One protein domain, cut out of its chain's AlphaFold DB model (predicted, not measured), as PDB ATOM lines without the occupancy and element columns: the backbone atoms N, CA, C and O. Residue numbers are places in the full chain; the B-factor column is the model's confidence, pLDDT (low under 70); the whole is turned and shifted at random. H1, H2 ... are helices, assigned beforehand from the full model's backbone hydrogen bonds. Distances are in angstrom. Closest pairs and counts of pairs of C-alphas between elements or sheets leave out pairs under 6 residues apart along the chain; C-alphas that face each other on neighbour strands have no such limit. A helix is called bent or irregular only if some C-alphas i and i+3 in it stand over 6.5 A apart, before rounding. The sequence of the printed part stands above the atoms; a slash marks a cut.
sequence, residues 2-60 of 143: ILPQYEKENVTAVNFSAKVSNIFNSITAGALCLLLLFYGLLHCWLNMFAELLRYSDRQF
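AT A GLANCE: This is residues 2 to 60 of the 143 residues of an uncharacterized protein of Brugia timori (UniProt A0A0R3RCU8). One long bent helix, H2, makes the length of a rod, and the stretches before and after it fold back from its two ends like the ends of a drawn-out S. The small helix H1 lies in the first of these stretches, and residues 53 to 60 make the second. The printed part has 59 residues with two named helices, H1 then H2, and no named strand, and its class is all helix. It is extended, with a radius of gyration of the C-alphas of 18.7 A, and spans 55 by 18 by 14 A.

IN THESE COORDINATES: H1 is residues 3 to 6, and C-alpha 3 is at (-87.691, 436.157, -34.428). H2, residues 16 to 52, was assigned as one helix by its hydrogen bonds but is bent: C-alphas 25 and 28 are 6.6 A apart. Its arm H2a, residues 16 to 25, begins with C-alpha 16 at (-102.498, 439.157, -48.143) and is 14.6 A long from first to last C-alpha. Its arm H2b, residues 28 to 52, is 34.5 A long and ends with C-alpha 52 at (-57.123, 417.197, -41.656).

HOW THE PARTS SIT: H1 and H2a are apart, but only just, with their closest C-alphas 8.4 A from each other. H1 and H2b are apart. H2a and H2b stand at a steep tilt of 40 degrees. In H2b, residues 31 to 41 stand free. Each O i to N i+4 pair is within hydrogen-bond range in H2a, and 18 of 21 are in H2b; H1 is too short for such a pair, and its one O i to N i+3 pair is within range.

THE WHOLE: The C-alphas of Asn 15 and Arg 54 are the two farthest apart, at 55.1 A. The C-alphas of Ile 2 and Phe 60, the first and last printed, are 30.1 A apart. The link from H1 to H2, 9 residues, is short, and the printed part has no cut. The mean pLDDT of the printed part is 88.8; residues 2 to 3 and 8 to 9 are under 70.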
ATOM      1  N   ILE A   2     -85.390 438.233 -37.569       67.62
ATOM      2  CA  ILE A   2     -86.593 437.446 -37.921       67.62
ATOM      3  C   ILE A   2     -87.497 437.139 -36.705       67.62
ATOM      4  O   ILE A   2     -88.694 437.392 -36.746       67.62
ATOM      5  N   LEU A   3     -86.931 436.634 -35.600       69.75
ATOM      6  CA  LEU A   3     -87.691 436.157 -34.428       69.75
ATOM      7  C   LEU A   3     -88.758 437.130 -33.875       69.75
ATOM      8  O   LEU A   3     -89.912 436.721 -33.792       69.75
ATOM      9  N   PRO A   4     -88.457 438.412 -33.575       71.75
ATOM     10  CA  PRO A   4     -89.452 439.306 -32.974       71.75
ATOM     11  C   PRO A   4     -90.635 439.641 -33.899       71.75
ATOM     12  O   PRO A   4     -91.664 440.100 -33.408       71.75
ATOM     13  N   GLN A   5     -90.494 439.430 -35.213       71.31
ATOM     14  CA  GLN A   5     -91.558 439.652 -36.196       71.31
ATOM     15  C   GLN A   5     -92.530 438.466 -36.234       71.31
ATOM     16  O   GLN A   5     -93.738 438.661 -36.201       71.31
ATOM     17  N   TYR A   6     -92.009 437.237 -36.242       77.56
ATOM     18  CA  TYR A   6     -92.827 436.026 -36.372       77.56
ATOM     19  C   TYR A   6     -93.355 435.474 -35.040       77.56
ATOM     20  O   TYR A   6     -94.308 434.704 -35.042       77.56
ATOM     21  N   GLU A   7     -92.782 435.869 -33.900       76.44
ATOM     22  CA  GLU A   7     -93.212 435.411 -32.569       76.44
ATOM     23  C   GLU A   7     -94.563 436.007 -32.128       76.44
ATOM     24  O   GLU A   7     -95.301 435.392 -31.362       76.44
ATOM     25  N   LYS A   8     -94.903 437.206 -32.617       67.25
ATOM     26  CA  LYS A   8     -96.105 437.956 -32.204       67.25
ATOM     27  C   LYS A   8     -97.259 437.880 -33.202       67.25
ATOM     28  O   LYS A   8     -98.361 438.330 -32.893       67.25
ATOM     29  N   GLU A   9     -97.020 437.350 -34.397       69.31
ATOM     30  CA  GLU A   9     -98.008 437.333 -35.473       69.31
ATOM     31  C   GLU A   9     -98.790 436.019 -35.518       69.31
ATOM     32  O   GLU A   9     -98.228 434.932 -35.644       69.31
ATOM     33  N   ASN A  10    -100.121 436.117 -35.496       75.81
ATOM     34  CA  ASN A  10    -100.982 434.970 -35.761       75.81
ATOM     35  C   ASN A  10    -101.087 434.737 -37.276       75.81
ATOM     36  O   ASN A  10    -101.905 435.362 -37.953       75.81
ATOM     37  N   VAL A  11    -100.255 433.834 -37.801       71.44
ATOM     38  CA  VAL A  11    -100.048 433.573 -39.243       71.44
ATOM     39  C   VAL A  11    -101.351 433.278 -40.015       71.44
ATOM     40  O   VAL A  11    -101.443 433.561 -41.212       71.44
ATOM     41  N   THR A  12    -102.385 432.755 -39.347       74.56
ATOM     42  CA  THR A  12    -103.687 432.432 -39.960       74.56
ATOM     43  C   THR A  12    -104.591 433.650 -40.166       74.56
ATOM     44  O   THR A  12    -105.462 433.611 -41.032       74.56
ATOM     45  N   ALA A  13    -104.360 434.744 -39.432       79.81
ATOM     46  CA  ALA A  13    -105.164 435.968 -39.474       79.81
ATOM     47  C   ALA A  13    -104.531 437.095 -40.318       79.81
ATOM     48  O   ALA A  13    -105.094 438.183 -40.430       79.81
ATOM     49  N   VAL A  14    -103.351 436.864 -40.904       82.56
ATOM     50  CA  VAL A  14    -102.601 437.894 -41.637       82.56
ATOM     51  C   VAL A  14    -103.206 438.138 -43.025       82.56
ATOM     52  O   VAL A  14    -103.345 437.216 -43.834       82.56
ATOM     53  N   ASN A  15    -103.503 439.403 -43.332       89.12
ATOM     54  CA  ASN A  15    -103.979 439.844 -44.647       89.12
ATOM     55  C   ASN A  15    -102.943 439.581 -45.754       89.12
ATOM     56  O   ASN A  15    -101.737 439.597 -45.511       89.12
ATOM     57  N   PHE A  16    -103.393 439.422 -47.004       87.94
ATOM     58  CA  PHE A  16    -102.498 439.157 -48.143       87.94
ATOM     59  C   PHE A  16    -101.387 440.209 -48.299       87.94
ATOM     60  O   PHE A  16    -100.222 439.854 -48.441       87.94
ATOM     61  N   SER A  17    -101.727 441.499 -48.192       88.00
ATOM     62  CA  SER A  17    -100.743 442.589 -48.264       88.00
ATOM     63  C   SER A  17     -99.660 442.465 -47.185       88.00
ATOM     64  O   SER A  17     -98.478 442.594 -47.493       88.00
ATOM     65  N   ALA A  18    -100.040 442.116 -45.953       85.56
ATOM     66  CA  ALA A  18     -99.092 441.909 -44.864       85.56
ATOM     67  C   ALA A  18     -98.214 440.663 -45.088       85.56
ATOM     68  O   ALA A  18     -97.015 440.713 -44.822       85.56
ATOM     69  N   LYS A  19     -98.748 439.581 -45.680       86.00
ATOM     70  CA  LYS A  19     -97.930 438.417 -46.083       86.00
ATOM     71  C   LYS A  19     -96.836 438.812 -47.077       86.00
ATOM     72  O   LYS A  19     -95.692 438.396 -46.910       86.00
ATOM     73  N   VAL A  20     -97.162 439.635 -48.075       88.94
ATOM     74  CA  VAL A  20     -96.184 440.126 -49.062       88.94
ATOM     75  C   VAL A  20     -95.102 440.977 -48.392       88.94
ATOM     76  O   VAL A  20     -93.915 440.752 -48.627       88.94
ATOM     77  N   SER A  21     -95.484 441.904 -47.508       87.19
ATOM     78  CA  SER A  21     -94.522 442.717 -46.749       87.19
ATOM     79  C   SER A  21     -93.608 441.868 -45.859       87.19
ATOM     80  O   SER A  21     -92.403 442.114 -45.795       87.19
ATOM     81  N   ASN A  22     -94.147 440.825 -45.227       86.88
ATOM     82  CA  ASN A  22     -93.368 439.909 -44.394       86.88
ATOM     83  C   ASN A  22     -92.352 439.095 -45.201       86.88
ATOM     84  O   ASN A  22     -91.216 438.919 -44.754       86.88
ATOM     85  N   ILE A  23     -92.728 438.643 -46.404       88.00
ATOM     86  CA  ILE A  23     -91.799 437.987 -47.332       88.00
ATOM     87  C   ILE A  23     -90.658 438.942 -47.680       88.00
ATOM     88  O   ILE A  23     -89.497 438.563 -47.546       88.00
ATOM     89  N   PHE A  24     -90.972 440.186 -48.055       89.38
ATOM     90  CA  PHE A  24     -89.967 441.182 -48.428       89.38
ATOM     91  C   PHE A  24     -88.958 441.455 -47.303       89.38
ATOM     92  O   PHE A  24     -87.748 441.395 -47.524       89.38
ATOM     93  N   ASN A  25     -89.439 441.665 -46.075       88.00
ATOM     94  CA  ASN A  25     -88.577 441.890 -44.910       88.00
ATOM     95  C   ASN A  25     -87.649 440.696 -44.622       88.00
ATOM     96  O   ASN A  25     -86.507 440.875 -44.190       88.00
ATOM     97  N   SER A  26     -88.111 439.479 -44.913       89.44
ATOM     98  CA  SER A  26     -87.345 438.250 -44.696       89.44
ATOM     99  C   SER A  26     -86.253 438.001 -45.736       89.44
ATOM    100  O   SER A  26     -85.336 437.229 -45.452       89.44
ATOM    101  N   ILE A  27     -86.281 438.670 -46.898       91.75
ATOM    102  CA  ILE A  27     -85.283 438.480 -47.970       91.75
ATOM    103  C   ILE A  27     -83.870 438.760 -47.461       91.75
ATOM    104  O   ILE A  27     -82.973 437.947 -47.660       91.75
ATOM    105  N   THR A  28     -83.669 439.884 -46.770       89.88
ATOM    106  CA  THR A  28     -82.336 440.293 -46.300       89.88
ATOM    107  C   THR A  28     -81.759 439.273 -45.326       89.88
ATOM    108  O   THR A  28     -80.609 438.856 -45.451       89.88
ATOM    109  N   ALA A  29     -82.570 438.834 -44.365       91.38
ATOM    110  CA  ALA A  29     -82.130 437.859 -43.383       91.38
ATOM    111  C   ALA A  29     -81.902 436.478 -44.023       91.38
ATOM    112  O   ALA A  29     -80.898 435.834 -43.726       91.38
ATOM    113  N   GLY A  30     -82.762 436.059 -44.958       91.50
ATOM    114  CA  GLY A  30     -82.582 434.829 -45.731       91.50
ATOM    115  C   GLY A  30     -81.308 434.837 -46.581       91.50
ATOM    116  O   GLY A  30     -80.558 433.863 -46.564       91.50
ATOM    117  N   ALA A  31     -81.011 435.948 -47.260       92.69
ATOM    118  CA  ALA A  31     -79.791 436.111 -48.049       92.69
ATOM    119  C   ALA A  31     -78.530 436.031 -47.175       92.69
ATOM    120  O   ALA A  31     -77.574 435.342 -47.530       92.69
ATOM    121  N   LEU A  32     -78.541 436.670 -46.001       94.25
ATOM    122  CA  LEU A  32     -77.443 436.563 -45.037       94.25
ATOM    123  C   LEU A  32     -77.266 435.125 -44.534       94.25
ATOM    124  O   LEU A  32     -76.141 434.633 -44.497       94.25
ATOM    125  N   CYS A  33     -78.356 434.430 -44.199       93.56
ATOM    126  CA  CYS A  33     -78.302 433.020 -43.809       93.56
ATOM    127  C   CYS A  33     -77.708 432.139 -44.915       93.56
ATOM    128  O   CYS A  33     -76.869 431.292 -44.621       93.56
ATOM    129  N   LEU A  34     -78.096 432.358 -46.175       93.00
ATOM    130  CA  LEU A  34     -77.560 431.626 -47.322       93.00
ATOM    131  C   LEU A  34     -76.048 431.850 -47.484       93.00
ATOM    132  O   LEU A  34     -75.302 430.883 -47.638       93.00
ATOM    133  N   LEU A  35     -75.584 433.102 -47.405       95.06
ATOM    134  CA  LEU A  35     -74.160 433.444 -47.516       95.06
ATOM    135  C   LEU A  35     -73.331 432.868 -46.361       95.06
ATOM    136  O   LEU A  35     -72.244 432.336 -46.587       95.06
ATOM    137  N   LEU A  36     -73.848 432.940 -45.132       96.25
ATOM    138  CA  LEU A  36     -73.187 432.375 -43.954       96.25
ATOM    139  C   LEU A  36     -73.130 430.849 -44.011       96.25
ATOM    140  O   LEU A  36     -72.090 430.278 -43.696       96.25
ATOM    141  N   LEU A  37     -74.211 430.186 -44.435       94.94
ATOM    142  CA  LEU A  37     -74.224 428.736 -44.622       94.94
ATOM    143  C   LEU A  37     -73.233 428.319 -45.711       94.94
ATOM    144  O   LEU A  37     -72.471 427.378 -45.510       94.94
ATOM    145  N   PHE A  38     -73.209 429.038 -46.836       95.25
ATOM    146  CA  PHE A  38     -72.252 428.801 -47.911       95.25
ATOM    147  C   PHE A  38     -70.810 428.907 -47.402       95.25
ATOM    148  O   PHE A  38     -70.032 427.964 -47.539       95.25
ATOM    149  N   TYR A  39     -70.460 430.026 -46.768       95.88
ATOM    150  CA  TYR A  39     -69.103 430.246 -46.282       95.88
ATOM    151  C   TYR A  39     -68.731 429.267 -45.158       95.88
ATOM    152  O   TYR A  39     -67.680 428.634 -45.204       95.88
ATOM    153  N   GLY A  40     -69.610 429.073 -44.176       97.19
ATOM    154  CA  GLY A  40     -69.357 428.179 -43.047       97.19
ATOM    155  C   GLY A  40     -69.200 426.718 -43.467       97.19
ATOM    156  O   GLY A  40     -68.278 426.046 -43.006       97.19
ATOM    157  N   LEU A  41     -70.061 426.229 -44.364       95.12
ATOM    158  CA  LEU A  41     -70.062 424.825 -44.775       95.12
ATOM    159  C   LEU A  41     -69.115 424.557 -45.954       95.12
ATOM    160  O   LEU A  41     -68.199 423.747 -45.839       95.12
ATOM    161  N   LEU A  42     -69.311 425.213 -47.099       94.94
ATOM    162  CA  LEU A  42     -68.550 424.883 -48.309       94.94
ATOM    163  C   LEU A  42     -67.116 425.402 -48.246       94.94
ATOM    164  O   LEU A  42     -66.208 424.733 -48.735       94.94
ATOM    165  N   HIS A  43     -66.900 426.581 -47.661       95.25
ATOM    166  CA  HIS A  43     -65.556 427.129 -47.544       95.25
ATOM    167  C   HIS A  43     -64.854 426.611 -46.288       95.25
ATOM    168  O   HIS A  43     -63.905 425.840 -46.409       95.25
ATOM    169  N   CYS A  44     -65.309 426.983 -45.091       97.12
ATOM    170  CA  CYS A  44     -64.578 426.684 -43.859       97.12
ATOM    171  C   CYS A  44     -64.580 425.192 -43.511       97.12
ATOM    172  O   CYS A  44     -63.513 424.612 -43.314       97.12
ATOM    173  N   TRP A  45     -65.755 424.562 -43.442       97.19
ATOM    174  CA  TRP A  45     -65.868 423.173 -42.995       97.19
ATOM    175  C   TRP A  45     -65.178 422.203 -43.959       97.19
ATOM    176  O   TRP A  45     -64.316 421.441 -43.530       97.19
ATOM    177  N   LEU A  46     -65.466 422.265 -45.264       96.44
ATOM    178  CA  LEU A  46     -64.817 421.363 -46.226       96.44
ATOM    179  C   LEU A  46     -63.298 421.571 -46.311       96.44
ATOM    180  O   LEU A  46     -62.570 420.582 -46.346       96.44
ATOM    181  N   ASN A  47     -62.793 422.813 -46.275       96.19
ATOM    182  CA  ASN A  47     -61.341 423.035 -46.253       96.19
ATOM    183  C   ASN A  47     -60.700 422.529 -44.957       96.19
ATOM    184  O   ASN A  47     -59.625 421.939 -45.017       96.19
ATOM    185  N   MET A  48     -61.358 422.691 -43.804       97.19
ATOM    186  CA  MET A  48     -60.866 422.137 -42.540       97.19
ATOM    187  C   MET A  48     -60.702 420.614 -42.637       97.19
ATOM    188  O   MET A  48     -59.647 420.089 -42.289       97.19
ATOM    189  N   PHE A  49     -61.706 419.900 -43.156       97.25
ATOM    190  CA  PHE A  49     -61.602 418.451 -43.355       97.25
ATOM    191  C   PHE A  49     -60.581 418.068 -44.426       97.25
ATOM    192  O   PHE A  49     -59.867 417.083 -44.244       97.25
ATOM    193  N   ALA A  50     -60.466 418.841 -45.505       96.75
ATOM    194  CA  ALA A  50     -59.461 418.602 -46.533       96.75
ATOM    195  C   ALA A  50     -58.039 418.698 -45.964       96.75
ATOM    196  O   ALA A  50     -57.215 417.833 -46.244       96.75
ATOM    197  N   GLU A  51     -57.764 419.680 -45.106       97.00
ATOM    198  CA  GLU A  51     -56.474 419.798 -44.417       97.00
ATOM    199  C   GLU A  51     -56.228 418.634 -43.452       97.00
ATOM    200  O   GLU A  51     -55.172 417.999 -43.499       97.00
ATOM    201  N   LEU A  52     -57.220 418.304 -42.615       97.56
ATOM    202  CA  LEU A  52     -57.123 417.197 -41.656       97.56
ATOM    203  C   LEU A  52     -56.848 415.856 -42.348       97.56
ATOM    204  O   LEU A  52     -56.070 415.046 -41.846       97.56
ATOM    205  N   LEU A  53     -57.459 415.635 -43.512       97.50
ATOM    206  CA  LEU A  53     -57.307 414.420 -44.311       97.50
ATOM    207  C   LEU A  53     -56.136 414.482 -45.302       97.50
ATOM    208  O   LEU A  53     -55.890 413.500 -46.002       97.50
ATOM    209  N   ARG A  54     -55.405 415.606 -45.371       96.19
ATOM    210  CA  ARG A  54     -54.350 415.867 -46.370       96.19
ATOM    211  C   ARG A  54     -54.840 415.689 -47.814       96.19
ATOM    212  O   ARG A  54     -54.107 415.226 -48.686       96.19
ATOM    213  N   TYR A  55     -56.091 416.061 -48.061       95.50
ATOM    214  CA  TYR A  55     -56.700 416.060 -49.380       95.50
ATOM    215  C   TYR A  55     -56.281 417.319 -50.152       95.50
ATOM    216  O   TYR A  55     -56.407 418.450 -49.670       95.50
ATOM    217  N   SER A  56     -55.726 417.111 -51.347       94.19
ATOM    218  CA  SER A  56     -55.126 418.186 -52.145       94.19
ATOM    219  C   SER A  56     -56.139 418.967 -52.975       94.19
ATOM    220  O   SER A  56     -55.880 420.129 -53.282       94.19
ATOM    221  N   ASP A  57     -57.248 418.349 -53.381       93.81
ATOM    222  CA  ASP A  57     -58.251 419.032 -54.191       93.81
ATOM    223  C   ASP A  57     -59.215 419.801 -53.284       93.81
ATOM    224  O   ASP A  57     -59.858 419.255 -52.392       93.81
ATOM    225  N   ARG A  58     -59.264 421.116 -53.469       92.44
ATOM    226  CA  ARG A  58     -60.020 422.034 -52.606       92.44
ATOM    227  C   ARG A  58     -61.017 422.867 -53.393       92.44
ATOM    228  O   ARG A  58     -61.571 423.836 -52.870       92.44
ATOM    229  N   GLN A  59     -61.241 422.520 -54.660       94.56
ATOM    230  CA  GLN A  59     -62.172 423.238 -55.521       94.56
ATOM    231  C   GLN A  59     -63.613 422.784 -55.253       94.56
ATOM    232  O   GLN A  59     -64.242 422.116 -56.064       94.56
ATOM    233  N   PHE A  60     -64.157 423.167 -54.096       95.88
ATOM    234  CA  PHE A  60     -65.527 422.807 -53.703       95.88
ATOM    235  C   PHE A  60     -66.610 423.688 -54.345       95.88
ATOM    236  O   PHE A  60     -67.777 423.300 -54.388       95.88
TER     237      PHE A  60